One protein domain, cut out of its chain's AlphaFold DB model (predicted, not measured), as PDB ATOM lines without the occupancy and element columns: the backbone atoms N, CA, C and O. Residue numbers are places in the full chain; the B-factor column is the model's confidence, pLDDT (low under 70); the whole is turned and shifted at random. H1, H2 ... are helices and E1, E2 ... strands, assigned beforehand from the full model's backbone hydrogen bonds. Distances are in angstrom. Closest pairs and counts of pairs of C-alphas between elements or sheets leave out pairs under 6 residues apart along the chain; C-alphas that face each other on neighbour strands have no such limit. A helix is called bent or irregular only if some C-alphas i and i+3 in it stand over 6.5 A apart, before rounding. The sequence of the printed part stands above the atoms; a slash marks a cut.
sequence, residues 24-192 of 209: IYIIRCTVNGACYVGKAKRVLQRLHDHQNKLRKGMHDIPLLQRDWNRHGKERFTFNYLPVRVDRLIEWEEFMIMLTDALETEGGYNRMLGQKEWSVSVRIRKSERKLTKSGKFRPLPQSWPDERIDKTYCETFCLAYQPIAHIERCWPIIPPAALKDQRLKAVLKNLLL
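Overview. This is residues 24 to 192 of the 209 residues of the protein "GIY-YIG domain-containing protein" of Microvirgula aerodenitrificans (UniProt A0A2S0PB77). What does the model look like? A small three-stranded sheet is the core of a layered body, with H1 and H2 over one face and H3 over the other, while H4 reaches away as an arm with H5 set crosswise near its first residue. From H5 a long loop, residues 160 to 174, runs back to H6 and H7, and H7 grazes the sheet at E3. What are its make-up and size? The 169 printed residues include seven named helices and three named strands, in the order E1 E2 H1 H2 E3 H3 H4 H5 H6 H7, and the class is mostly helix; the sheet's order is E2 E1 E3, all antiparallel. The whole is compact, with a radius of gyration of the C-alphas of 17.2 A and spans of 54, 42 and 29 A.

Arrangement. How do the strands pair? E1, residues 24 to 29, and E2, residues 35 to 40, form an antiparallel hairpin, with N 25 and O 38 within hydrogen-bond range at 2.8 A. E3, residues 76 to 82, is the other antiparallel neighbour of E1, with N 26 and O 79 at 2.8 A. What is on the sheet? H1, residues 43 to 55, and H2, residues 62 to 71, are on the same face, at heights over the sheet of 8.7 A and 9.6 A; with E2 and E3 they form a split strand-helix-strand unit, two strands running the same way with E1 between them, its crossover right-handed. H3, residues 85 to 98, is on the opposite face, giving three layers, helices on both faces of a sheet; its closest C-alphas to E2 are those of Ile 96 and Val 37, 5.9 A apart. Where are the other helices? H4, residues 119 to 132, and H5, residues 150 to 159, are close but not clearly touching, about perpendicular at 77 degrees, with the closest C-alphas, those of Val 119 and Cys 153, 6.5 A apart. H6, residues 175 to 178, is close to but not clearly touching H7, residues 181 to 192, with the closest C-alphas, those of Ala 177 and Leu 183, 6.7 A apart. H7 only grazes the sheet, with its residues 182 to 186. How are the helix backbones formed? Every O i to N i+4 pair is within hydrogen-bond range in H1, H2, H4, H5 and H7; H3 has 8 of 10 and is irregular, with C-alphas 86 and 89 7.9 A apart, and H6 is too short for such a pair.

Along the chain. Where do the first and last elements lie? E1 begins at C-alpha 24, (34.394, -125.435, 126.573), and H7 ends at C-alpha 192, (17.247, -129.520, 136.257). How long are the longer elements? From first to last C-alpha, E3 measures 20.2 A, H1 18.4 A, H3 20.1 A and H4 20.2 A.

Size, cuts and confidence. How far does it reach? The two C-alphas farthest apart, those of Gly 134 and Gln 181, are 54.8 A apart, and the printed part has no cut. Which links are long? The links H3 to H4, H4 to H5 and H5 to H6 are long, with 20, 17 and 15 residues. Where is confidence low? Residues 143 to 144 and 156 to 192 have pLDDT under 70.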
ATOM      1  N   ILE A  24      34.266-124.364 125.589       93.94
ATOM      2  CA  ILE A  24      34.394-125.435 126.573       93.94
ATOM      3  C   ILE A  24      33.544-126.611 126.116       93.94
ATOM      4  O   ILE A  24      32.475-126.419 125.538       93.94
ATOM      5  N   TYR A  25      33.996-127.825 126.378       93.56
ATOM      6  CA  TYR A  25      33.254-129.044 126.110       93.56
ATOM      7  C   TYR A  25      33.222-129.957 127.328       93.56
ATOM      8  O   TYR A  25      34.082-129.872 128.203       93.56
ATOM      9  N   ILE A  26      32.217-130.829 127.355       94.81
ATOM     10  CA  ILE A  26      32.005-131.840 128.385       94.81
ATOM     11  C   ILE A  26      31.746-133.181 127.706       94.81
ATOM     12  O   ILE A  26      30.892-133.280 126.823       94.81
ATOM     13  N   ILE A  27      32.469-134.208 128.141       96.38
ATOM     14  CA  ILE A  27      32.207-135.614 127.827       96.38
ATOM     15  C   ILE A  27      31.721-136.265 129.118       96.38
ATOM     16  O   ILE A  27      32.485-136.329 130.078       96.38
ATOM     17  N   ARG A  28      30.469-136.715 129.180       95.06
ATOM     18  CA  ARG A  28      29.868-137.262 130.408       95.06
ATOM     19  C   ARG A  28      29.459-138.713 130.212       95.06
ATOM     20  O   ARG A  28      28.803-139.031 129.226       95.06
ATOM     21  N   CYS A  29      29.802-139.562 131.175       94.31
ATOM     22  CA  CYS A  29      29.236-140.894 131.314       94.31
ATOM     23  C   CYS A  29      27.901-140.794 132.061       94.31
ATOM     24  O   CYS A  29      27.829-140.301 133.184       94.31
ATOM     25  N   THR A  30      26.828-141.259 131.437       92.62
ATOM     26  CA  THR A  30      25.469-141.225 132.001       92.62
ATOM     27  C   THR A  30      25.230-142.293 133.065       92.62
ATOM     28  O   THR A  30      24.298-142.159 133.847       92.62
ATOM     29  N   VAL A  31      26.064-143.339 133.120       93.19
ATOM     30  CA  VAL A  31      25.910-144.442 134.085       93.19
ATOM     31  C   VAL A  31      26.414-144.050 135.472       93.19
ATOM     32  O   VAL A  31      25.754-144.346 136.459       93.19
ATOM     33  N   ASN A  32      27.573-143.393 135.552       89.38
ATOM     34  CA  ASN A  32      28.202-143.026 136.826       89.38
ATOM     35  C   ASN A  32      28.246-141.509 137.078       89.38
ATOM     36  O   ASN A  32      28.761-141.082 138.104       89.38
ATOM     37  N   GLY A  33      27.748-140.691 136.144       89.44
ATOM     38  CA  GLY A  33      27.717-139.230 136.256       89.44
ATOM     39  C   GLY A  33      29.058-138.525 136.016       89.44
ATOM     40  O   GLY A  33      29.066-137.304 135.822       89.44
ATOM     41  N   ALA A  34      30.168-139.269 135.959       93.50
ATOM     42  CA  ALA A  34      31.511-138.731 135.791       93.50
ATOM     43  C   ALA A  34      31.652-137.980 134.463       93.50
ATOM     44  O   ALA A  34      31.101-138.377 133.428       93.50
ATOM     45  N   CYS A  35      32.421-136.894 134.469       95.38
ATOM     46  CA  CYS A  35      32.635-136.087 133.279       95.38
ATOM     47  C   CYS A  35      34.088-135.647 133.090       95.38
ATOM     48  O   CYS A  35      34.902-135.624 134.014       95.38
ATOM     49  N   TYR A  36      34.408-135.334 131.837       97.25
ATOM     50  CA  TYR A  36      35.652-134.724 131.403       97.25
ATOM     51  C   TYR A  36      35.324-133.371 130.792       97.25
ATOM     52  O   TYR A  36      34.563-133.297 129.828       97.25
ATOM     53  N   VAL A  37      35.912-132.319 131.339       96.06
ATOM     54  CA  VAL A  37      35.773-130.945 130.870       96.06
ATOM     55  C   VAL A  37      37.069-130.525 130.195       96.06
ATOM     56  O   VAL A  37      38.159-130.750 130.718       96.06
ATOM     57  N   GLY A  38      36.974-129.869 129.047       95.88
ATOM     58  CA  GLY A  38      38.143-129.261 128.429       95.88
ATOM     59  C   GLY A  38      37.793-128.046 127.591       95.88
ATOM     60  O   GLY A  38      36.630-127.772 127.308       95.88
ATOM     61  N   LYS A  39      38.821-127.314 127.172       95.38
ATOM     62  CA  LYS A  39      38.700-126.155 126.274       95.38
ATOM     63  C   LYS A  39      39.358-126.389 124.920       95.38
ATOM     64  O   LYS A  39      40.299-127.175 124.799       95.38
ATOM     65  N   ALA A  40      38.912-125.659 123.901       96.06
ATOM     66  CA  ALA A  40      39.570-125.629 122.598       96.06
ATOM     67  C   ALA A  40      39.275-124.341 121.822       96.06
ATOM     68  O   ALA A  40      38.204-123.754 121.947       96.06
ATOM     69  N   LYS A  41      40.212-123.945 120.949       95.50
ATOM     70  CA  LYS A  41      39.988-122.882 119.949       95.50
ATOM     71  C   LYS A  41      39.054-123.327 118.815       95.50
ATOM     72  O   LYS A  41      38.465-122.484 118.157       95.50
ATOM     73  N   ARG A  42      38.938-124.643 118.607       94.75
ATOM     74  CA  ARG A  42      38.053-125.310 117.643       94.75
ATOM     75  C   ARG A  42      37.358-126.466 118.353       94.75
ATOM     76  O   ARG A  42      37.892-127.572 118.437       94.75
ATOM     77  N   VAL A  43      36.237-126.166 119.004       92.81
ATOM     78  CA  VAL A  43      35.618-127.075 119.981       92.81
ATOM     79  C   VAL A  43      35.011-128.317 119.332       92.81
ATOM     80  O   VAL A  43      35.109-129.406 119.892       92.81
ATOM     81  N   LEU A  44      34.460-128.174 118.126       92.38
ATOM     82  CA  LEU A  44      33.840-129.272 117.386       92.38
ATOM     83  C   LEU A  44      34.891-130.266 116.888       92.38
ATOM     84  O   LEU A  44      34.763-131.462 117.155       92.38
ATOM     85  N   GLN A  45      35.964-129.780 116.255       93.50
ATOM     86  CA  GLN A  45      37.096-130.621 115.870       93.50
ATOM     87  C   GLN A  45      37.683-131.351 117.082       93.50
ATOM     88  O   GLN A  45      37.889-132.562 117.035       93.50
ATOM     89  N   ARG A  46      37.883-130.647 118.204       96.31
ATOM     90  CA  ARG A  46      38.453-131.264 119.405       96.31
ATOM     91  C   ARG A  46      37.571-132.384 119.962       96.31
ATOM     92  O   ARG A  46      38.090-133.430 120.348       96.31
ATOM     93  N   LEU A  47      36.256-132.180 119.996       95.12
ATOM     94  CA  LEU A  47      35.302-133.210 120.406       95.12
ATOM     95  C   LEU A  47      35.339-134.429 119.477       95.12
ATOM     96  O   LEU A  47      35.353-135.562 119.961       95.12
ATOM     97  N   HIS A  48      35.420-134.202 118.165       94.88
ATOM     98  CA  HIS A  48      35.563-135.273 117.183       94.88
ATOM     99  C   HIS A  48      36.849-136.085 117.404       94.88
ATOM    100  O   HIS A  48      36.811-137.317 117.408       94.88
ATOM    101  N   ASP A  49      37.973-135.414 117.668       96.06
ATOM    102  CA  ASP A  49      39.247-136.069 117.973       96.06
ATOM    103  C   ASP A  49      39.152-136.933 119.235       96.06
ATOM    104  O   ASP A  49      39.602-138.082 119.233       96.06
ATOM    105  N   HIS A  50      38.530-136.420 120.303       97.50
ATOM    106  CA  HIS A  50      38.304-137.186 121.530       97.50
ATOM    107  C   HIS A  50      37.446-138.428 121.275       97.50
ATOM    108  O   HIS A  50      37.839-139.528 121.666       97.50
ATOM    109  N   GLN A  51      36.320-138.281 120.573       96.31
ATOM    110  CA  GLN A  51      35.443-139.402 120.232       96.31
ATOM    111  C   GLN A  51      36.170-140.458 119.383       96.31
ATOM    112  O   GLN A  51      36.041-141.660 119.628       96.31
ATOM    113  N   ASN A  52      36.978-140.026 118.413       96.50
ATOM    114  CA  ASN A  52      37.784-140.923 117.588       96.50
ATOM    115  C   ASN A  52      38.843-141.671 118.398       96.50
ATOM    116  O   ASN A  52      39.008-142.877 118.203       96.50
ATOM    117  N   LYS A  53      39.548-140.987 119.304       97.81
ATOM    118  CA  LYS A  53      40.515-141.623 120.208       97.81
ATOM    119  C   LYS A  53      39.840-142.660 121.103       97.81
ATOM    120  O   LYS A  53      40.348-143.774 121.192       97.81
ATOM    121  N   LEU A  54      38.681-142.328 121.680       98.00
ATOM    122  CA  LEU A  54      37.900-143.243 122.520       98.00
ATOM    123  C   LEU A  54      37.487-144.503 121.760       98.00
ATOM    124  O   LEU A  54      37.711-145.613 122.236       98.00
ATOM    125  N   ARG A  55      36.970-144.343 120.537       96.94
ATOM    126  CA  ARG A  55      36.599-145.466 119.662       96.94
ATOM    127  C   ARG A  55      37.781-146.381 119.339       96.94
ATOM    128  O   ARG A  55      37.586-147.580 119.187       96.94
ATOM    129  N   LYS A  56      38.981-145.817 119.196       97.25
ATOM    130  CA  LYS A  56      40.200-146.569 118.872       97.25
ATOM    131  C   LYS A  56      40.921-147.131 120.104       97.25
ATOM    132  O   LYS A  56      41.947-147.775 119.930       97.25
ATOM    133  N   GLY A  57      40.447-146.870 121.325       96.88
ATOM    134  CA  GLY A  57      41.151-147.298 122.538       96.88
ATOM    135  C   GLY A  57      42.421-146.493 122.847       96.88
ATOM    136  O   GLY A  57      43.272-146.967 123.588       96.88
ATOM    137  N   MET A  58      42.577-145.300 122.264       96.75
ATOM    138  CA  MET A  58      43.808-144.492 122.317       96.75
ATOM    139  C   MET A  58      43.606-143.141 123.017       96.75
ATOM    140  O   MET A  58      44.273-142.154 122.699       96.75
ATOM    141  N   HIS A  59      42.628-143.035 123.912       96.31
ATOM    142  CA  HIS A  59      42.378-141.791 124.625       96.31
ATOM    143  C   HIS A  59      43.397-141.552 125.753       96.31
ATOM    144  O   HIS A  59      43.690-142.442 126.544       96.31
ATOM    145  N   ASP A  60      43.888-140.313 125.878       93.75
ATOM    146  CA  ASP A  60      44.997-139.941 126.782       93.75
ATOM    147  C   ASP A  60      44.636-139.991 128.285       93.75
ATOM    148  O   ASP A  60      45.494-139.815 129.157       93.75
ATOM    149  N   ILE A  61      43.348-140.161 128.590       93.94
ATOM    150  CA  ILE A  61      42.798-140.268 129.946       93.94
ATOM    151  C   ILE A  61      42.354-141.722 130.171       93.94
ATOM    152  O   ILE A  61      41.284-142.088 129.670       93.94
ATOM    153  N   PRO A  62      43.133-142.534 130.918       92.69
ATOM    154  CA  PRO A  62      42.864-143.962 131.105       92.69
ATOM    155  C   PRO A  62      41.501-144.256 131.731       92.69
ATOM    156  O   PRO A  62      40.787-145.125 131.240       92.69
ATOM    157  N   LEU A  63      41.096-143.497 132.758       93.56
ATOM    158  CA  LEU A  63      39.792-143.679 133.403       93.56
ATOM    159  C   LEU A  63      38.623-143.489 132.436       93.56
ATOM    160  O   LEU A  63      37.726-144.325 132.392       93.56
ATOM    161  N   LEU A  64      38.655-142.421 131.637       96.06
ATOM    162  CA  LEU A  64      37.613-142.158 130.646       96.06
ATOM    163  C   LEU A  64      37.590-143.254 129.570       96.06
ATOM    164  O   LEU A  64      36.517-143.722 129.206       96.06
ATOM    165  N   GLN A  65      38.755-143.707 129.091       96.88
ATOM    166  CA  GLN A  65      38.827-144.814 128.130       96.88
ATOM    167  C   GLN A  65      38.273-146.120 128.712       96.88
ATOM    168  O   GLN A  65      37.580-146.865 128.020       96.88
ATOM    169  N   ARG A  66      38.573-146.406 129.980       94.00
ATOM    170  CA  ARG A  66      38.108-147.603 130.680       94.00
ATOM    171  C   ARG A  66      36.595-147.588 130.855       94.00
ATOM    172  O   ARG A  66      35.949-148.575 130.519       94.00
ATOM    173  N   ASP A  67      36.039-146.476 131.326       95.25
ATOM    174  CA  ASP A  67      34.593-146.322 131.475       95.25
ATOM    175  C   ASP A  67      33.892-146.371 130.110       95.25
ATOM    176  O   ASP A  67      32.838-146.991 129.990       95.25
ATOM    177  N   TRP A  68      34.503-145.805 129.061       97.12
ATOM    178  CA  TRP A  68      34.022-145.925 127.682       97.12
ATOM    179  C   TRP A  68      33.943-147.379 127.219       97.12
ATOM    180  O   TRP A  68      32.909-147.813 126.713       97.12
ATOM    181  N   ASN A  69      35.011-148.151 127.434       96.00
ATOM    182  CA  ASN A  69      35.053-149.570 127.079       96.00
ATOM    183  C   ASN A  69      34.056-150.395 127.905       96.00
ATOM    184  O   ASN A  69      33.469-151.341 127.391       96.00
ATOM    185  N   ARG A  70      33.871-150.037 129.180       95.56
ATOM    186  CA  ARG A  70      32.992-150.741 130.119       95.56
ATOM    187  C   ARG A  70      31.513-150.499 129.835       95.56
ATOM    188  O   ARG A  70      30.727-151.434 129.919       95.56
ATOM    189  N   HIS A  71      31.131-149.249 129.586       95.69
ATOM    190  CA  HIS A  71      29.724-148.851 129.515       95.69
ATOM    191  C   HIS A  71      29.194-148.705 128.091       95.69
ATOM    192  O   HIS A  71      27.982-148.675 127.929       95.69
ATOM    193  N   GLY A  72      30.063-148.630 127.081       94.31
ATOM    194  CA  GLY A  72      29.651-148.455 125.692       94.31
ATOM    195  C   GLY A  72      29.417-146.989 125.316       94.31
ATOM    196  O   GLY A  72      29.123-146.128 126.146       94.31
ATOM    197  N   LYS A  73      29.570-146.692 124.021       93.81
ATOM    198  CA  LYS A  73      29.527-145.329 123.456       93.81
ATOM    199  C   LYS A  73      28.186-144.620 123.675       93.81
ATOM    200  O   LYS A  73      28.138-143.401 123.779       93.81
ATOM    201  N   GLU A  74      27.101-145.384 123.716       94.56
ATOM    202  CA  GLU A  74      25.721-144.929 123.879       94.56
ATOM    203  C   GLU A  74      25.453-144.370 125.277       94.56
ATOM    204  O   GLU A  74      24.510-143.607 125.471       94.56
ATOM    205  N   ARG A  75      26.312-144.706 126.243       96.25
ATOM    206  CA  ARG A  75      26.251-144.183 127.606       96.25
ATOM    207  C   ARG A  75      27.013-142.879 127.780       96.25
ATOM    208  O   ARG A  75      27.066-142.382 128.902       96.25
ATOM    209  N   PHE A  76      27.562-142.303 126.712       95.00
ATOM    210  CA  PHE A  76      28.319-141.059 126.774       95.00
ATOM    211  C   PHE A  76      27.655-139.927 125.998       95.00
ATOM    212  O   PHE A  76      27.255-140.086 124.845       95.00
ATOM    213  N   THR A  77      27.607-138.747 126.614       92.31
ATOM    214  CA  THR A  77      27.164-137.511 125.966       92.31
ATOM    215  C   THR A  77      28.342-136.582 125.710       92.31
ATOM    216  O   THR A  77      29.280-136.500 126.503       92.31
ATOM    217  N   PHE A  78      28.279-135.872 124.586       92.62
ATOM    218  CA  PHE A  78      29.264-134.881 124.172       92.62
ATOM    219  C   PHE A  78      28.538-133.546 124.008       92.62
ATOM    220  O   PHE A  78      27.662-133.407 123.154       92.62
ATOM    221  N   ASN A  79      28.879-132.569 124.842       87.56
ATOM    222  CA  ASN A  79      28.245-131.254 124.870       87.56
ATOM    223  C   ASN A  79      29.311-130.157 124.799       87.56
ATOM    224  O   ASN A  79      30.457-130.373 125.189       87.56
ATOM    225  N   TYR A  80      28.948-128.970 124.310       90.19
ATOM    226  CA  TYR A  80      29.856-127.825 124.286       90.19
ATOM    227  C   TYR A  80      29.140-126.495 124.503       90.19
ATOM    228  O   TYR A  80      27.944-126.357 124.248       90.19
ATOM    229  N   LEU A  81      29.918-125.515 124.950       86.12
ATOM    230  CA  LEU A  81      29.537-124.131 125.159       86.12
ATOM    231  C   LEU A  81      30.537-123.232 124.413       86.12
ATOM    232  O   LEU A  81      31.718-123.222 124.770       86.12
ATOM    233  N   PRO A  82      30.101-122.467 123.397       86.50
ATOM    234  CA  PRO A  82      30.944-121.463 122.764       86.50
ATOM    235  C   PRO A  82      31.382-120.394 123.767       86.50
ATOM    236  O   PRO A  82      30.542-119.752 124.396       86.50
ATOM    237  N   VAL A  83      32.689-120.179 123.873       85.94
ATOM    238  CA  VAL A  83      33.319-119.211 124.781       85.94
ATOM    239  C   VAL A  83      34.395-118.463 124.004       85.94
ATOM    240  O   VAL A  83      35.065-119.027 123.136       85.94
ATOM    241  N   ARG A  84      34.559-117.170 124.293       87.56
ATOM    242  CA  ARG A  84      35.607-116.362 123.665       87.56
ATOM    243  C   ARG A  84      36.997-116.912 124.001       87.56
ATOM    244  O   ARG A  84      37.238-117.385 125.107       87.56
ATOM    245  N   VAL A  85      37.924-116.811 123.048       92.12
ATOM    246  CA  VAL A  85      39.273-117.396 123.158       92.12
ATOM    247  C   VAL A  85      40.043-116.876 124.379       92.12
ATOM    248  O   VAL A  85      40.727-117.652 125.041       92.12
ATOM    249  N   ASP A  86      39.890-115.592 124.702       89.81
ATOM    250  CA  ASP A  86      40.512-114.905 125.844       89.81
ATOM    251  C   ASP A  86      39.980-115.363 127.213       89.81
ATOM    252  O   ASP A  86      40.600-115.096 128.237       89.81
ATOM    253  N   ARG A  87      38.855-116.085 127.242       89.31
ATOM    254  CA  ARG A  87      38.180-116.539 128.466       89.31
ATOM    255  C   ARG A  87      38.248-118.057 128.671       89.31
ATOM    256  O   ARG A  87      37.727-118.562 129.658       89.31
ATOM    257  N   LEU A  88      38.884-118.810 127.770       91.81
ATOM    258  CA  LEU A  88      38.829-120.278 127.787       91.81
ATOM    259  C   LEU A  88      39.408-120.920 129.055       91.81
ATOM    260  O   LEU A  88      38.905-121.953 129.479       91.81
ATOM    261  N   ILE A  89      40.473-120.358 129.637       90.75
ATOM    262  CA  ILE A  89      41.098-120.928 130.845       90.75
ATOM    263  C   ILE A  89      40.163-120.769 132.045       90.75
ATOM    264  O   ILE A  89      39.826-121.757 132.686       90.75
ATOM    265  N   GLU A  90      39.695-119.544 132.287       88.62
ATOM    266  CA  GLU A  90      38.772-119.224 133.382       88.62
ATOM    267  C   GLU A  90      37.508-120.090 133.323       88.62
ATOM    268  O   GLU A  90      37.075-120.644 134.330       88.62
ATOM    269  N   TRP A  91      36.932-120.255 132.130       88.31
ATOM    270  CA  TRP A  91      35.725-121.058 131.962       88.31
ATOM    271  C   TRP A  91      35.966-122.559 132.095       88.31
ATOM    272  O   TRP A  91      35.081-123.266 132.563       88.31
ATOM    273  N   GLU A  92      37.131-123.067 131.696       93.19
ATOM    274  CA  GLU A  92      37.473-124.471 131.929       93.19
ATOM    275  C   GLU A  92      37.610-124.752 133.428       93.19
ATOM    276  O   GLU A  92      36.999-125.699 133.913       93.19
ATOM    277  N   GLU A  93      38.348-123.912 134.162       88.75
ATOM    278  CA  GLU A  93      38.508-124.029 135.619       88.75
ATOM    279  C   GLU A  93      37.149-123.966 136.327       88.75
ATOM    280  O   GLU A  93      36.815-124.857 137.108       88.75
ATOM    281  N   PHE A  94      36.319-122.979 135.973       85.94
ATOM    282  CA  PHE A  94      34.966-122.841 136.504       85.94
ATOM    283  C   PHE A  94      34.100-124.080 136.240       85.94
ATOM    284  O   PHE A  94      33.457-124.595 137.153       85.94
ATOM    285  N   MET A  95      34.086-124.584 135.002       85.69
ATOM    286  CA  MET A  95      33.264-125.739 134.635       85.69
ATOM    287  C   MET A  95      33.774-127.039 135.267       85.69
ATOM    288  O   MET A  95      32.955-127.887 135.616       85.69
ATOM    289  N   ILE A  96      35.090-127.199 135.449       89.06
ATOM    290  CA  ILE A  96      35.667-128.335 136.180       89.06
ATOM    291  C   ILE A  96      35.155-128.352 137.622       89.06
ATOM    292  O   ILE A  96      34.692-129.396 138.072       89.06
ATOM    293  N   MET A  97      35.205-127.209 138.317       85.06
ATOM    294  CA  MET A  97      34.730-127.094 139.701       85.06
ATOM    295  C   MET A  97      33.220-127.304 139.807       85.06
ATOM    296  O   MET A  97      32.761-128.044 140.660       85.06
ATOM    297  N   LEU A  98      32.443-126.676 138.923       84.81
ATOM    298  CA  LEU A  98      30.980-126.740 138.952       84.81
ATOM    299  C   LEU A  98      30.428-128.157 138.729       84.81
ATOM    300  O   LEU A  98      29.306-128.450 139.131       84.81
ATOM    301  N   THR A  99      31.166-129.002 138.008       82.31
ATOM    302  CA  THR A  99      30.684-130.324 137.580       82.31
ATOM    303  C   THR A  99      31.399-131.482 138.259       82.31
ATOM    304  O   THR A  99      31.215-132.616 137.816       82.31
ATOM    305  N   ASP A 100      32.211-131.208 139.286       89.31
ATOM    306  CA  ASP A 100      33.012-132.216 139.985       89.31
ATOM    307  C   ASP A 100      33.849-133.065 139.013       89.31
ATOM    308  O   ASP A 100      34.053-134.269 139.164       89.31
ATOM    309  N   ALA A 101      34.351-132.417 137.956       91.75
ATOM    310  CA  ALA A 101      35.037-133.111 136.875       91.75
ATOM    311  C   ALA A 101      36.419-133.615 137.297       91.75
ATOM    312  O   ALA A 101      37.007-134.423 136.580       91.75
ATOM    313  N   LEU A 102      36.967-133.142 138.422       92.69
ATOM    314  CA  LEU A 102      38.245-133.627 138.929       92.69
ATOM    315  C   LEU A 102      38.154-135.096 139.312       92.69
ATOM    316  O   LEU A 102      37.174-135.569 139.871       92.69
ATOM    317  N   GLU A 103      39.232-135.817 139.053       92.00
ATOM    318  CA  GLU A 103      39.316-137.237 139.352       92.00
ATOM    319  C   GLU A 103      39.099-137.552 140.838       92.00
ATOM    320  O   GLU A 103      38.428-138.534 141.155       92.00
ATOM    321  N   THR A 104      39.598-136.672 141.713       89.69
ATOM    322  CA  THR A 104      39.373-136.698 143.167       89.69
ATOM    323  C   THR A 104      37.899-136.629 143.546       89.69
ATOM    324  O   THR A 104      37.501-137.247 144.525       89.69
ATOM    325  N   GLU A 105      37.085-135.948 142.742       89.00
ATOM    326  CA  GLU A 105      35.650-135.780 142.975       89.00
ATOM    327  C   GLU A 105      34.802-136.832 142.243       89.00
ATOM    328  O   GLU A 105      33.577-136.783 142.267       89.00
ATOM    329  N   GLY A 106      35.431-137.806 141.574       88.38
ATOM    330  CA  GLY A 106      34.719-138.815 140.789       88.38
ATOM    331  C   GLY A 106      34.612-138.503 139.290       88.38
ATOM    332  O   GLY A 106      34.078-139.320 138.543       88.38
ATOM    333  N   GLY A 107      35.189-137.403 138.803       94.00
ATOM    334  CA  GLY A 107      35.266-137.073 137.376       94.00
ATOM    335  C   GLY A 107      36.466-137.693 136.637       94.00
ATOM    336  O   GLY A 107      37.026-138.709 137.054       94.00
ATOM    337  N   TYR A 108      36.859-137.120 135.497       95.62
ATOM    338  CA  TYR A 108      37.963-137.603 134.648       95.62
ATOM    339  C   TYR A 108      39.137-136.619 134.511       95.62
ATOM    340  O   TYR A 108      40.205-136.990 134.014       95.62
ATOM    341  N   ASN A 109      38.969-135.356 134.904       95.69
ATOM    342  CA  ASN A 109      40.011-134.339 134.840       95.69
ATOM    343  C   ASN A 109      41.111-134.618 135.860       95.69
ATOM    344  O   ASN A 109      40.896-134.682 137.065       95.69
ATOM    345  N   ARG A 110      42.342-134.696 135.362       93.75
ATOM    346  CA  ARG A 110      43.535-134.904 136.190       93.75
ATOM    347  C   ARG A 110      44.051-133.625 136.850       93.75
ATOM    348  O   ARG A 110      44.846-133.716 137.784       93.75
ATOM    349  N   MET A 111      43.633-132.465 136.351       91.31
ATOM    350  CA  MET A 111      44.104-131.145 136.767       91.31
ATOM    351  C   MET A 111      42.959-130.136 136.785       91.31
ATOM    352  O   MET A 111      42.046-130.234 135.961       91.31
ATOM    353  N   LEU A 112      43.064-129.149 137.674       86.44
ATOM    354  CA  LEU A 112      42.269-127.928 137.645       86.44
ATOM    355  C   LEU A 112      43.035-126.876 136.831       86.44
ATOM    356  O   LEU A 112      44.080-126.372 137.260       86.44
ATOM    357  N   GLY A 113      42.544-126.599 135.621       78.50
ATOM    358  CA  GLY A 113      43.208-125.698 134.680       78.50
ATOM    359  C   GLY A 113      44.624-126.164 134.329       78.50
ATOM    360  O   GLY A 113      44.842-127.317 133.953       78.50
ATOM    361  N   GLN A 114      45.599-125.258 134.435       75.56
ATOM    362  CA  GLN A 114      47.018-125.540 134.153       75.56
ATOM    363  C   GLN A 114      47.915-125.539 135.398       75.56
ATOM    364  O   GLN A 114      49.134-125.625 135.267       75.56
ATOM    365  N   LYS A 115      47.335-125.419 136.597       77.12
ATOM    366  CA  LYS A 115      48.094-125.094 137.813       77.12
ATOM    367  C   LYS A 115      48.180-126.266 138.780       77.12
ATOM    368  O   LYS A 115      49.275-126.610 139.210       77.12
ATOM    369  N   GLU A 116      47.047-126.907 139.065       83.44
ATOM    370  CA  GLU A 116      46.947-127.842 140.187       83.44
ATOM    371  C   GLU A 116      46.590-129.255 139.719       83.44
ATOM    372  O   GLU A 116      45.643-129.459 138.953       83.44
ATOM    373  N   TRP A 117      47.349-130.250 140.184       87.50
ATOM    374  CA  TRP A 117      47.019-131.659 139.976       87.50
ATOM    375  C   TRP A 117      45.979-132.105 140.998       87.50
ATOM    376  O   TRP A 117      46.117-131.821 142.184       87.50
ATOM    377  N   SER A 118      44.995-132.889 140.557       88.38
ATOM    378  CA  SER A 118      44.076-133.559 141.483       88.38
ATOM    379  C   SER A 118      44.842-134.407 142.507       88.38
ATOM    380  O   SER A 118      45.914-134.958 142.214       88.38
ATOM    381  N   VAL A 119      44.274-134.543 143.707       87.94
ATOM    382  CA  VAL A 119      44.850-135.338 144.801       87.94
ATOM    383  C   VAL A 119      45.088-136.776 144.341       87.94
ATOM    384  O   VAL A 119      46.168-137.318 144.567       87.94
ATOM    385  N   SER A 120      44.160-137.354 143.573       89.06
ATOM    386  CA  SER A 120      44.280-138.714 143.035       89.06
ATOM    387  C   SER A 120      45.513-138.869 142.142       89.06
ATOM    388  O   SER A 120      46.233-139.864 142.215       89.06
ATOM    389  N   VAL A 121      45.830-137.864 141.322       88.75
ATOM    390  CA  VAL A 121      47.038-137.898 140.487       88.75
ATOM    391  C   VAL A 121      48.307-137.727 141.320       88.75
ATOM    392  O   VAL A 121      49.316-138.373 141.026       88.75
ATOM    393  N   ARG A 122      48.279-136.888 142.359       88.94
ATOM    394  CA  ARG A 122      49.407-136.730 143.289       88.94
ATOM    395  C   ARG A 122      49.698-138.037 144.032       88.94
ATOM    396  O   ARG A 122      50.858-138.445 144.063       88.94
ATOM    397  N   ILE A 123      48.662-138.723 144.520       87.88
ATOM    398  CA  ILE A 123      48.766-140.047 145.151       87.88
ATOM    399  C   ILE A 123      49.420-141.036 144.183       87.88
ATOM    400  O   ILE A 123      50.476-141.582 144.498       87.88
ATOM    401  N   ARG A 124      48.910-141.165 142.950       87.00
ATOM    402  CA  ARG A 124      49.490-142.096 141.963       87.00
ATOM    403  C   ARG A 124      50.936-141.786 141.599       87.00
ATOM    404  O   ARG A 124      51.724-142.700 141.356       87.00
ATOM    405  N   LYS A 125      51.318-140.506 141.531       88.62
ATOM    406  CA  LYS A 125      52.724-140.125 141.320       88.62
ATOM    407  C   LYS A 125      53.603-140.621 142.473       88.62
ATOM    408  O   LYS A 125      54.675-141.167 142.209       88.62
ATOM    409  N   SER A 126      53.143-140.467 143.713       88.44
ATOM    410  CA  SER A 126      53.839-140.957 144.908       88.44
ATOM    411  C   SER A 126      53.927-142.482 144.936       88.44
ATOM    412  O   SER A 126      55.027-143.014 145.079       88.44
ATOM    413  N   GLU A 127      52.818-143.187 144.702       87.62
ATOM    414  CA  GLU A 127      52.775-144.655 144.638       87.62
ATOM    415  C   GLU A 127      53.762-145.194 143.602       87.62
ATOM    416  O   GLU A 127      54.608-146.018 143.932       87.62
ATOM    417  N   ARG A 128      53.761-144.653 142.375       88.00
ATOM    418  CA  ARG A 128      54.706-145.064 141.318       88.00
ATOM    419  C   ARG A 128      56.166-144.876 141.734       88.00
ATOM    420  O   ARG A 128      57.005-145.716 141.409       88.00
ATOM    421  N   LYS A 129      56.491-143.782 142.431       90.19
ATOM    422  CA  LYS A 129      57.848-143.532 142.944       90.19
ATOM    423  C   LYS A 129      58.225-144.556 144.018       90.19
ATOM    424  O   LYS A 129      59.325-145.105 143.975       90.19
ATOM    425  N   LEU A 130      57.313-144.831 144.947       89.56
ATOM    426  CA  LEU A 130      57.538-145.779 146.033       89.56
ATOM    427  C   LEU A 130      57.653-147.218 145.518       89.56
ATOM    428  O   LEU A 130      58.564-147.921 145.957       89.56
ATOM    429  N   THR A 131      56.846-147.614 144.529       88.69
ATOM    430  CA  THR A 131      56.952-148.917 143.852       88.69
ATOM    431  C   THR A 131      58.323-149.101 143.218       88.69
ATOM    432  O   THR A 131      58.965-150.122 143.443       88.69
ATOM    433  N   LYS A 132      58.828-148.092 142.492       90.19
ATOM    434  CA  LYS A 132      60.179-148.141 141.902       90.19
ATOM    435  C   LYS A 132      61.278-148.308 142.953       90.19
ATOM    436  O   LYS A 132      62.272-148.966 142.689       90.19
ATOM    437  N   SER A 133      61.092-147.723 144.137       93.69
ATOM    438  CA  SER A 133      62.025-147.871 145.261       93.69
ATOM    439  C   SER A 133      61.818-149.143 146.095       93.69
ATOM    440  O   SER A 133      62.510-149.325 147.091       93.69
ATOM    441  N   GLY A 134      60.842-149.991 145.750       91.38
ATOM    442  CA  GLY A 134      60.487-151.191 146.513       91.38
ATOM    443  C   GLY A 134      59.774-150.930 147.847       91.38
ATOM    444  O   GLY A 134      59.519-151.875 148.586       91.38
ATOM    445  N   LYS A 135      59.431-149.671 148.155       89.56
ATOM    446  CA  LYS A 135      58.811-149.236 149.424       89.56
ATOM    447  C   LYS A 135      57.285-149.309 149.431       89.56
ATOM    448  O   LYS A 135      56.668-149.083 150.464       89.56
ATOM    449  N   PHE A 136      56.677-149.580 148.282       85.19
ATOM    450  CA  PHE A 136      55.240-149.765 148.141       85.19
ATOM    451  C   PHE A 136      54.981-150.907 147.168       85.19
ATOM    452  O   PHE A 136      55.665-151.030 146.149       85.19
ATOM    453  N   ARG A 137      54.001-151.748 147.485       85.25
ATOM    454  CA  ARG A 137      53.504-152.782 146.582       85.25
ATOM    455  C   ARG A 137      51.989-152.618 146.498       85.25
ATOM    456  O   ARG A 137      51.347-152.666 147.546       85.25
ATOM    457  N   PRO A 138      51.426-152.388 145.299       80.19
ATOM    458  CA  PRO A 138      49.981-152.332 145.149       80.19
ATOM    459  C   PRO A 138      49.365-153.674 145.552       80.19
ATOM    460  O   PRO A 138      50.008-154.723 145.433       80.19
ATOM    461  N   LEU A 139      48.123-153.632 146.037       81.06
ATOM    462  CA  LEU A 139      47.378-154.844 146.357       81.06
ATOM    463  C   LEU A 139      47.263-155.735 145.110       81.06
ATOM    464  O   LEU A 139      47.103-155.222 143.998       81.06
ATOM    465  N   PRO A 140      47.320-157.069 145.266       77.69
ATOM    466  CA  PRO A 140      47.023-157.973 144.167       77.69
ATOM    467  C   PRO A 140      45.676-157.603 143.533       77.69
ATOM    468  O   PRO A 140      44.707-157.369 144.248       77.69
ATOM    469  N   GLN A 141      45.628-157.560 142.199       73.88
ATOM    470  CA  GLN A 141      44.438-157.220 141.400       73.88
ATOM    471  C   GLN A 141      43.997-155.743 141.420       73.88
ATOM    472  O   GLN A 141      43.014-155.418 140.753       73.88
ATOM    473  N   SER A 142      44.708-154.829 142.094       73.38
ATOM    474  CA  SER A 142      44.410-153.401 141.950       73.38
ATOM    475  C   SER A 142      44.956-152.852 140.628       73.38
ATOM    476  O   SER A 142      46.101-153.107 140.236       73.38
ATOM    477  N   TRP A 143      44.130-152.092 139.906       68.69
ATOM    478  CA  TRP A 143      44.577-151.422 138.687       68.69
ATOM    479  C   TRP A 143      45.333-150.136 139.050       68.69
ATOM    480  O   TRP A 143      44.808-149.330 139.818       68.69
ATOM    481  N   PRO A 144      46.513-149.861 138.460       66.25
ATOM    482  CA  PRO A 144      47.277-148.645 138.762       66.25
ATOM    483  C   PRO A 144      46.514-147.335 138.517       66.25
ATOM    484  O   PRO A 144      46.816-146.318 139.132       66.25
ATOM    485  N   ASP A 145      45.533-147.360 137.614       71.06
ATOM    486  CA  ASP A 145      44.684-146.217 137.275       71.06
ATOM    487  C   ASP A 145      43.214-146.455 137.679       71.06
ATOM    488  O   ASP A 145      42.305-145.883 137.084       71.06
ATOM    489  N   GLU A 146      42.957-147.311 138.678       82.50
ATOM    490  CA  GLU A 146      41.643-147.437 139.328       82.50
ATOM    491  C   GLU A 146      41.188-146.083 139.876       82.50
ATOM    492  O   GLU A 146      42.007-145.312 140.379       82.50
ATOM    493  N   ARG A 147      39.884-145.790 139.812       86.94
ATOM    494  CA  ARG A 147      39.316-144.618 140.479       86.94
ATOM    495  C   ARG A 147      39.561-144.760 141.982       86.94
ATOM    496  O   ARG A 147      39.099-145.720 142.586       86.94
ATOM    497  N   ILE A 148      40.297-143.807 142.548       87.06
ATOM    498  CA  ILE A 148      40.511-143.725 143.992       87.06
ATOM    499  C   ILE A 148      39.231-143.172 144.604       87.06
ATOM    500  O   ILE A 148      38.673-142.203 144.087       87.06
ATOM    501  N   ASP A 149      38.770-143.804 145.676       83.75
ATOM    502  CA  ASP A 149      37.579-143.370 146.389       83.75
ATOM    503  C   ASP A 149      37.745-141.937 146.928       83.75
ATOM    504  O   ASP A 149      38.821-141.548 147.403       83.75
ATOM    505  N   LYS A 150      36.679-141.137 146.826       82.88
ATOM    506  CA  LYS A 150      36.694-139.735 147.252       82.88
ATOM    507  C   LYS A 150      36.979-139.615 148.751       82.88
ATOM    508  O   LYS A 150      37.834-138.820 149.132       82.88
ATOM    509  N   THR A 151      36.355-140.448 149.583       80.44
ATOM    510  CA  THR A 151      36.555-140.440 151.039       80.44
ATOM    511  C   THR A 151      38.006-140.763 151.395       80.44
ATOM    512  O   THR A 151      38.589-140.155 152.295       80.44
ATOM    513  N   TYR A 152      38.658-141.650 150.637       81.69
ATOM    514  CA  TYR A 152      40.094-141.883 150.800       81.69
ATOM    515  C   TYR A 152      40.928-140.634 150.465       81.69
ATOM    516  O   TYR A 152      41.844-140.281 151.208       81.69
ATOM    517  N   CYS A 153      40.603-139.920 149.386       79.88
ATOM    518  CA  CYS A 153      41.296-138.674 149.050       79.88
ATOM    519  C   CYS A 153      41.108-137.594 150.134       79.88
ATOM    520  O   CYS A 153      42.065-136.899 150.470       79.88
ATOM    521  N   GLU A 154      39.907-137.483 150.704       74.25
ATOM    522  CA  GLU A 154      39.589-136.538 151.783       74.25
ATOM    523  C   GLU A 154      40.396-136.835 153.055       74.25
ATOM    524  O   GLU A 154      40.985-135.923 153.636       74.25
ATOM    525  N   THR A 155      40.519-138.106 153.455       74.56
ATOM    526  CA  THR A 155      41.344-138.485 154.622       74.56
ATOM    527  C   THR A 155      42.830-138.176 154.429       74.56
ATOM    528  O   THR A 155      43.486-137.715 155.364       74.56
ATOM    529  N   PHE A 156      43.358-138.332 153.210       65.94
ATOM    530  CA  PHE A 156      44.727-137.921 152.885       65.94
ATOM    531  C   PHE A 156      44.925-136.405 153.058       65.94
ATOM    532  O   PHE A 156      45.962-135.960 153.556       65.94
ATOM    533  N   CYS A 157      43.918-135.611 152.689       59.53
ATOM    534  CA  CYS A 157      43.909-134.165 152.890       59.53
ATOM    535  C   CYS A 157      43.739-133.749 154.356       59.53
ATOM    536  O   CYS A 157      44.149-132.655 154.696       59.53
ATOM    537  N   LEU A 158      43.173-134.574 155.238       53.34
ATOM    538  CA  LEU A 158      43.079-134.245 156.668       53.34
ATOM    539  C   LEU A 158      44.413-134.457 157.408       53.34
ATOM    540  O   LEU A 158      44.704-133.743 158.365       53.34
ATOM    541  N   ALA A 159      45.243-135.404 156.954       49.47
ATOM    542  CA  ALA A 159      46.539-135.721 157.571       49.47
ATOM    543  C   ALA A 159      47.656-134.707 157.240       49.47
ATOM    544  O   ALA A 159      48.595-134.531 158.016       49.47
ATOM    545  N   TYR A 160      47.555-134.018 156.104       47.59
ATOM    546  CA  TYR A 160      48.368-132.852 155.766       47.59
ATOM    547  C   TYR A 160      47.452-131.650 155.860       47.59
ATOM    548  O   TYR A 160      46.631-131.562 154.963       47.59
ATOM    549  N   GLN A 161      47.576-130.798 156.896       41.56
ATOM    550  CA  GLN A 161      46.853-129.519 157.077       41.56
ATOM    551  C   GLN A 161      45.863-129.267 155.930       41.56
ATOM    552  O   GLN A 161      46.342-128.912 154.841       41.56
ATOM    553  N   PRO A 162      44.552-129.548 156.128       40.34
ATOM    554  CA  PRO A 162      43.566-129.540 155.050       40.34
ATOM    555  C   PRO A 162      43.798-128.289 154.250       40.34
ATOM    556  O   PRO A 162      44.048-127.264 154.879       40.34
ATOM    557  N   ILE A 163      43.788-128.392 152.913       42.88
ATOM    558  CA  ILE A 163      43.817-127.237 152.008       42.88
ATOM    559  C   ILE A 163      42.974-126.164 152.682       42.88
ATOM    560  O   ILE A 163      41.750-126.291 152.760       42.88
ATOM    561  N   ALA A 164      43.666-125.222 153.324       35.41
ATOM    562  CA  ALA A 164      43.030-124.383 154.308       35.41
ATOM    563  C   ALA A 164      42.045-123.558 153.499       35.41
ATOM    564  O   ALA A 164      42.435-122.913 152.527       35.41
ATOM    565  N   HIS A 165      40.771-123.659 153.864       36.22
ATOM    566  CA  HIS A 165      39.661-122.960 153.234       36.22
ATOM    567  C   HIS A 165      39.289-123.402 151.806       36.22
ATOM    568  O   HIS A 165      39.444-122.661 150.839       36.22
ATOM    569  N   ILE A 166      38.617-124.552 151.689       40.09
ATOM    570  CA  ILE A 166      37.459-124.662 150.768       40.09
ATOM    571  C   ILE A 166      36.147-124.548 151.570       40.09
ATOM    572  O   ILE A 166      35.062-124.884 151.114       40.09
ATOM    573  N   GLU A 167      36.184-123.975 152.773       34.06
ATOM    574  CA  GLU A 167      34.978-123.365 153.321       34.06
ATOM    575  C   GLU A 167      34.702-122.078 152.526       34.06
ATOM    576  O   GLU A 167      35.366-121.063 152.712       34.06
ATOM    577  N   ARG A 168      33.716-122.146 151.617       39.16
ATOM    578  CA  ARG A 168      33.169-121.051 150.778       39.16
ATOM    579  C   ARG A 168      33.951-120.633 149.531       39.16
ATOM    580  O   ARG A 168      34.001-119.453 149.196       39.16
ATOM    581  N   CYS A 169      34.376-121.603 148.734       36.22
ATOM    582  CA  CYS A 169      34.524-121.375 147.297       36.22
ATOM    583  C   CYS A 169      33.473-122.185 146.529       36.22
ATOM    584  O   CYS A 169      33.812-122.934 145.618       36.22
ATOM    585  N   TRP A 170      32.175-121.981 146.825       39.38
ATOM    586  CA  TRP A 170      31.249-121.948 145.684       39.38
ATOM    587  C   TRP A 170      31.901-120.965 144.720       39.38
ATOM    588  O   TRP A 170      32.258-119.878 145.196       39.38
ATOM    589  N   PRO A 171      32.185-121.330 143.457       44.16
ATOM    590  CA  PRO A 171      32.899-120.419 142.586       44.16
ATOM    591  C   PRO A 171      32.155-119.094 142.672       44.16
ATOM    592  O   PRO A 171      30.935-119.071 142.481       44.16
ATOM    593  N   ILE A 172      32.848-118.019 143.070       45.94
ATOM    594  CA  ILE A 172      32.296-116.676 142.935       45.94
ATOM    595  C   ILE A 172      32.046-116.589 141.443       45.94
ATOM    596  O   ILE A 172      32.990-116.412 140.677       45.94
ATOM    597  N   ILE A 173      30.806-116.866 141.025       51.19
ATOM    598  CA  ILE A 173      30.463-116.890 139.617       51.19
ATOM    599  C   ILE A 173      30.786-115.468 139.194       51.19
ATOM    600  O   ILE A 173      30.170-114.547 139.748       51.19
ATOM    601  N   PRO A 174      31.783-115.257 138.314       51.19
ATOM    602  CA  PRO A 174      32.228-113.916 137.996       51.19
ATOM    603  C   PRO A 174      30.978-113.112 137.648       51.19
ATOM    604  O   PRO A 174      30.173-113.601 136.849       51.19
ATOM    605  N   PRO A 175      30.739-111.926 138.231       50.41
ATOM    606  CA  PRO A 175      29.482-111.213 138.008       50.41
ATOM    607  C   PRO A 175      29.168-111.006 136.515       50.41
ATOM    608  O   PRO A 175      28.009-110.959 136.112       50.41
ATOM    609  N   ALA A 176      30.205-110.957 135.668       52.47
ATOM    610  CA  ALA A 176      30.090-110.964 134.212       52.47
ATOM    611  C   ALA A 176      29.543-112.283 133.626       52.47
ATOM    612  O   ALA A 176      28.751-112.248 132.689       52.47
ATOM    613  N   ALA A 177      29.928-113.434 134.174       50.44
ATOM    614  CA  ALA A 177      29.453-114.751 133.763       50.44
ATOM    615  C   ALA A 177      27.979-114.974 134.169       50.44
ATOM    616  O   ALA A 177      27.210-115.522 133.387       50.44
ATOM    617  N   LEU A 178      27.526-114.440 135.317       53.50
ATOM    618  CA  LEU A 178      26.100-114.432 135.711       53.50
ATOM    619  C   LEU A 178      25.203-113.591 134.788       53.50
ATOM    620  O   LEU A 178      23.992-113.822 134.715       53.50
ATOM    621  N   LYS A 179      25.770-112.602 134.089       55.97
ATOM    622  CA  LYS A 179      25.053-111.829 133.064       55.97
ATOM    623  C   LYS A 179      24.926-112.599 131.746       55.97
ATOM    624  O   LYS A 179      24.086-112.236 130.926       55.97
ATOM    625  N   ASP A 180      25.698-113.670 131.558       61.41
ATOM    626  CA  ASP A 180      25.612-114.518 130.375       61.41
ATOM    627  C   ASP A 180      24.370-115.421 130.454       61.41
ATOM    628  O   ASP A 180      24.266-116.358 131.252       61.41
ATOM    629  N   GLN A 181      23.395-115.132 129.594       60.84
ATOM    630  CA  GLN A 181      22.142-115.877 129.506       60.84
ATOM    631  C   GLN A 181      22.370-117.356 129.134       60.84
ATOM    632  O   GLN A 181      21.561-118.212 129.494       60.84
ATOM    633  N   ARG A 182      23.496-117.681 128.475       59.75
ATOM    634  CA  ARG A 182      23.903-119.058 128.163       59.75
ATOM    635  C   ARG A 182      24.394-119.786 129.402       59.75
ATOM    636  O   ARG A 182      24.037-120.947 129.571       59.75
ATOM    637  N   LEU A 183      25.137-119.116 130.289       60.62
ATOM    638  CA  LEU A 183      25.536-119.710 131.565       60.62
ATOM    639  C   LEU A 183      24.313-120.020 132.419       60.62
ATOM    640  O   LEU A 183      24.214-121.108 132.970       60.62
ATOM    641  N   LYS A 184      23.351-119.095 132.475       60.84
ATOM    642  CA  LYS A 184      22.076-119.328 133.165       60.84
ATOM    643  C   LYS A 184      21.337-120.538 132.600       60.84
ATOM    644  O   LYS A 184      20.820-121.327 133.378       60.84
ATOM    645  N   ALA A 185      21.318-120.715 131.279       61.94
ATOM    646  CA  ALA A 185      20.722-121.892 130.649       61.94
ATOM    647  C   ALA A 185      21.507-123.185 130.945       61.94
ATOM    648  O   ALA A 185      20.897-124.204 131.239       61.94
ATOM    649  N   VAL A 186      22.845-123.147 130.925       60.28
ATOM    650  CA  VAL A 186      23.707-124.296 131.263       60.28
ATOM    651  C   VAL A 186      23.542-124.696 132.729       60.28
ATOM    652  O   VAL A 186      23.335-125.871 133.002       60.28
ATOM    653  N   LEU A 187      23.562-123.734 133.655       62.03
ATOM    654  CA  LEU A 187      23.303-123.955 135.079       62.03
ATOM    655  C   LEU A 187      21.889-124.483 135.310       62.03
ATOM    656  O   LEU A 187      21.714-125.447 136.043       62.03
ATOM    657  N   LYS A 188      20.886-123.906 134.642       55.94
ATOM    658  CA  LYS A 188      19.500-124.376 134.707       55.94
ATOM    659  C   LYS A 188      19.375-125.819 134.204       55.94
ATOM    660  O   LYS A 188      18.748-126.621 134.873       55.94
ATOM    661  N   ASN A 189      20.025-126.181 133.101       58.84
ATOM    662  CA  ASN A 189      19.999-127.546 132.564       58.84
ATOM    663  C   ASN A 189      20.823-128.541 133.402       58.84
ATOM    664  O   ASN A 189      20.448-129.703 133.506       58.84
ATOM    665  N   LEU A 190      21.922-128.098 134.024       55.50
ATOM    666  CA  LEU A 190      22.712-128.895 134.971       55.50
ATOM    667  C   LEU A 190      21.932-129.189 136.254       55.50
ATOM    668  O   LEU A 190      21.947-130.325 136.713       55.50
ATOM    669  N   LEU A 191      21.248-128.181 136.800       49.19
ATOM    670  CA  LEU A 191      20.464-128.289 138.033       49.19
ATOM    671  C   LEU A 191      19.107-128.979 137.815       49.19
ATOM    672  O   LEU A 191      18.591-129.588 138.745       49.19
ATOM    673  N   LEU A 192      18.537-128.904 136.607       41.09
ATOM    674  CA  LEU A 192      17.247-129.520 136.257       41.09
ATOM    675  C   LEU A 192      17.375-130.840 135.468       41.09
ATOM    676  O   LEU A 192      16.362-131.438 135.131       41.09
TER     677      LEU A 192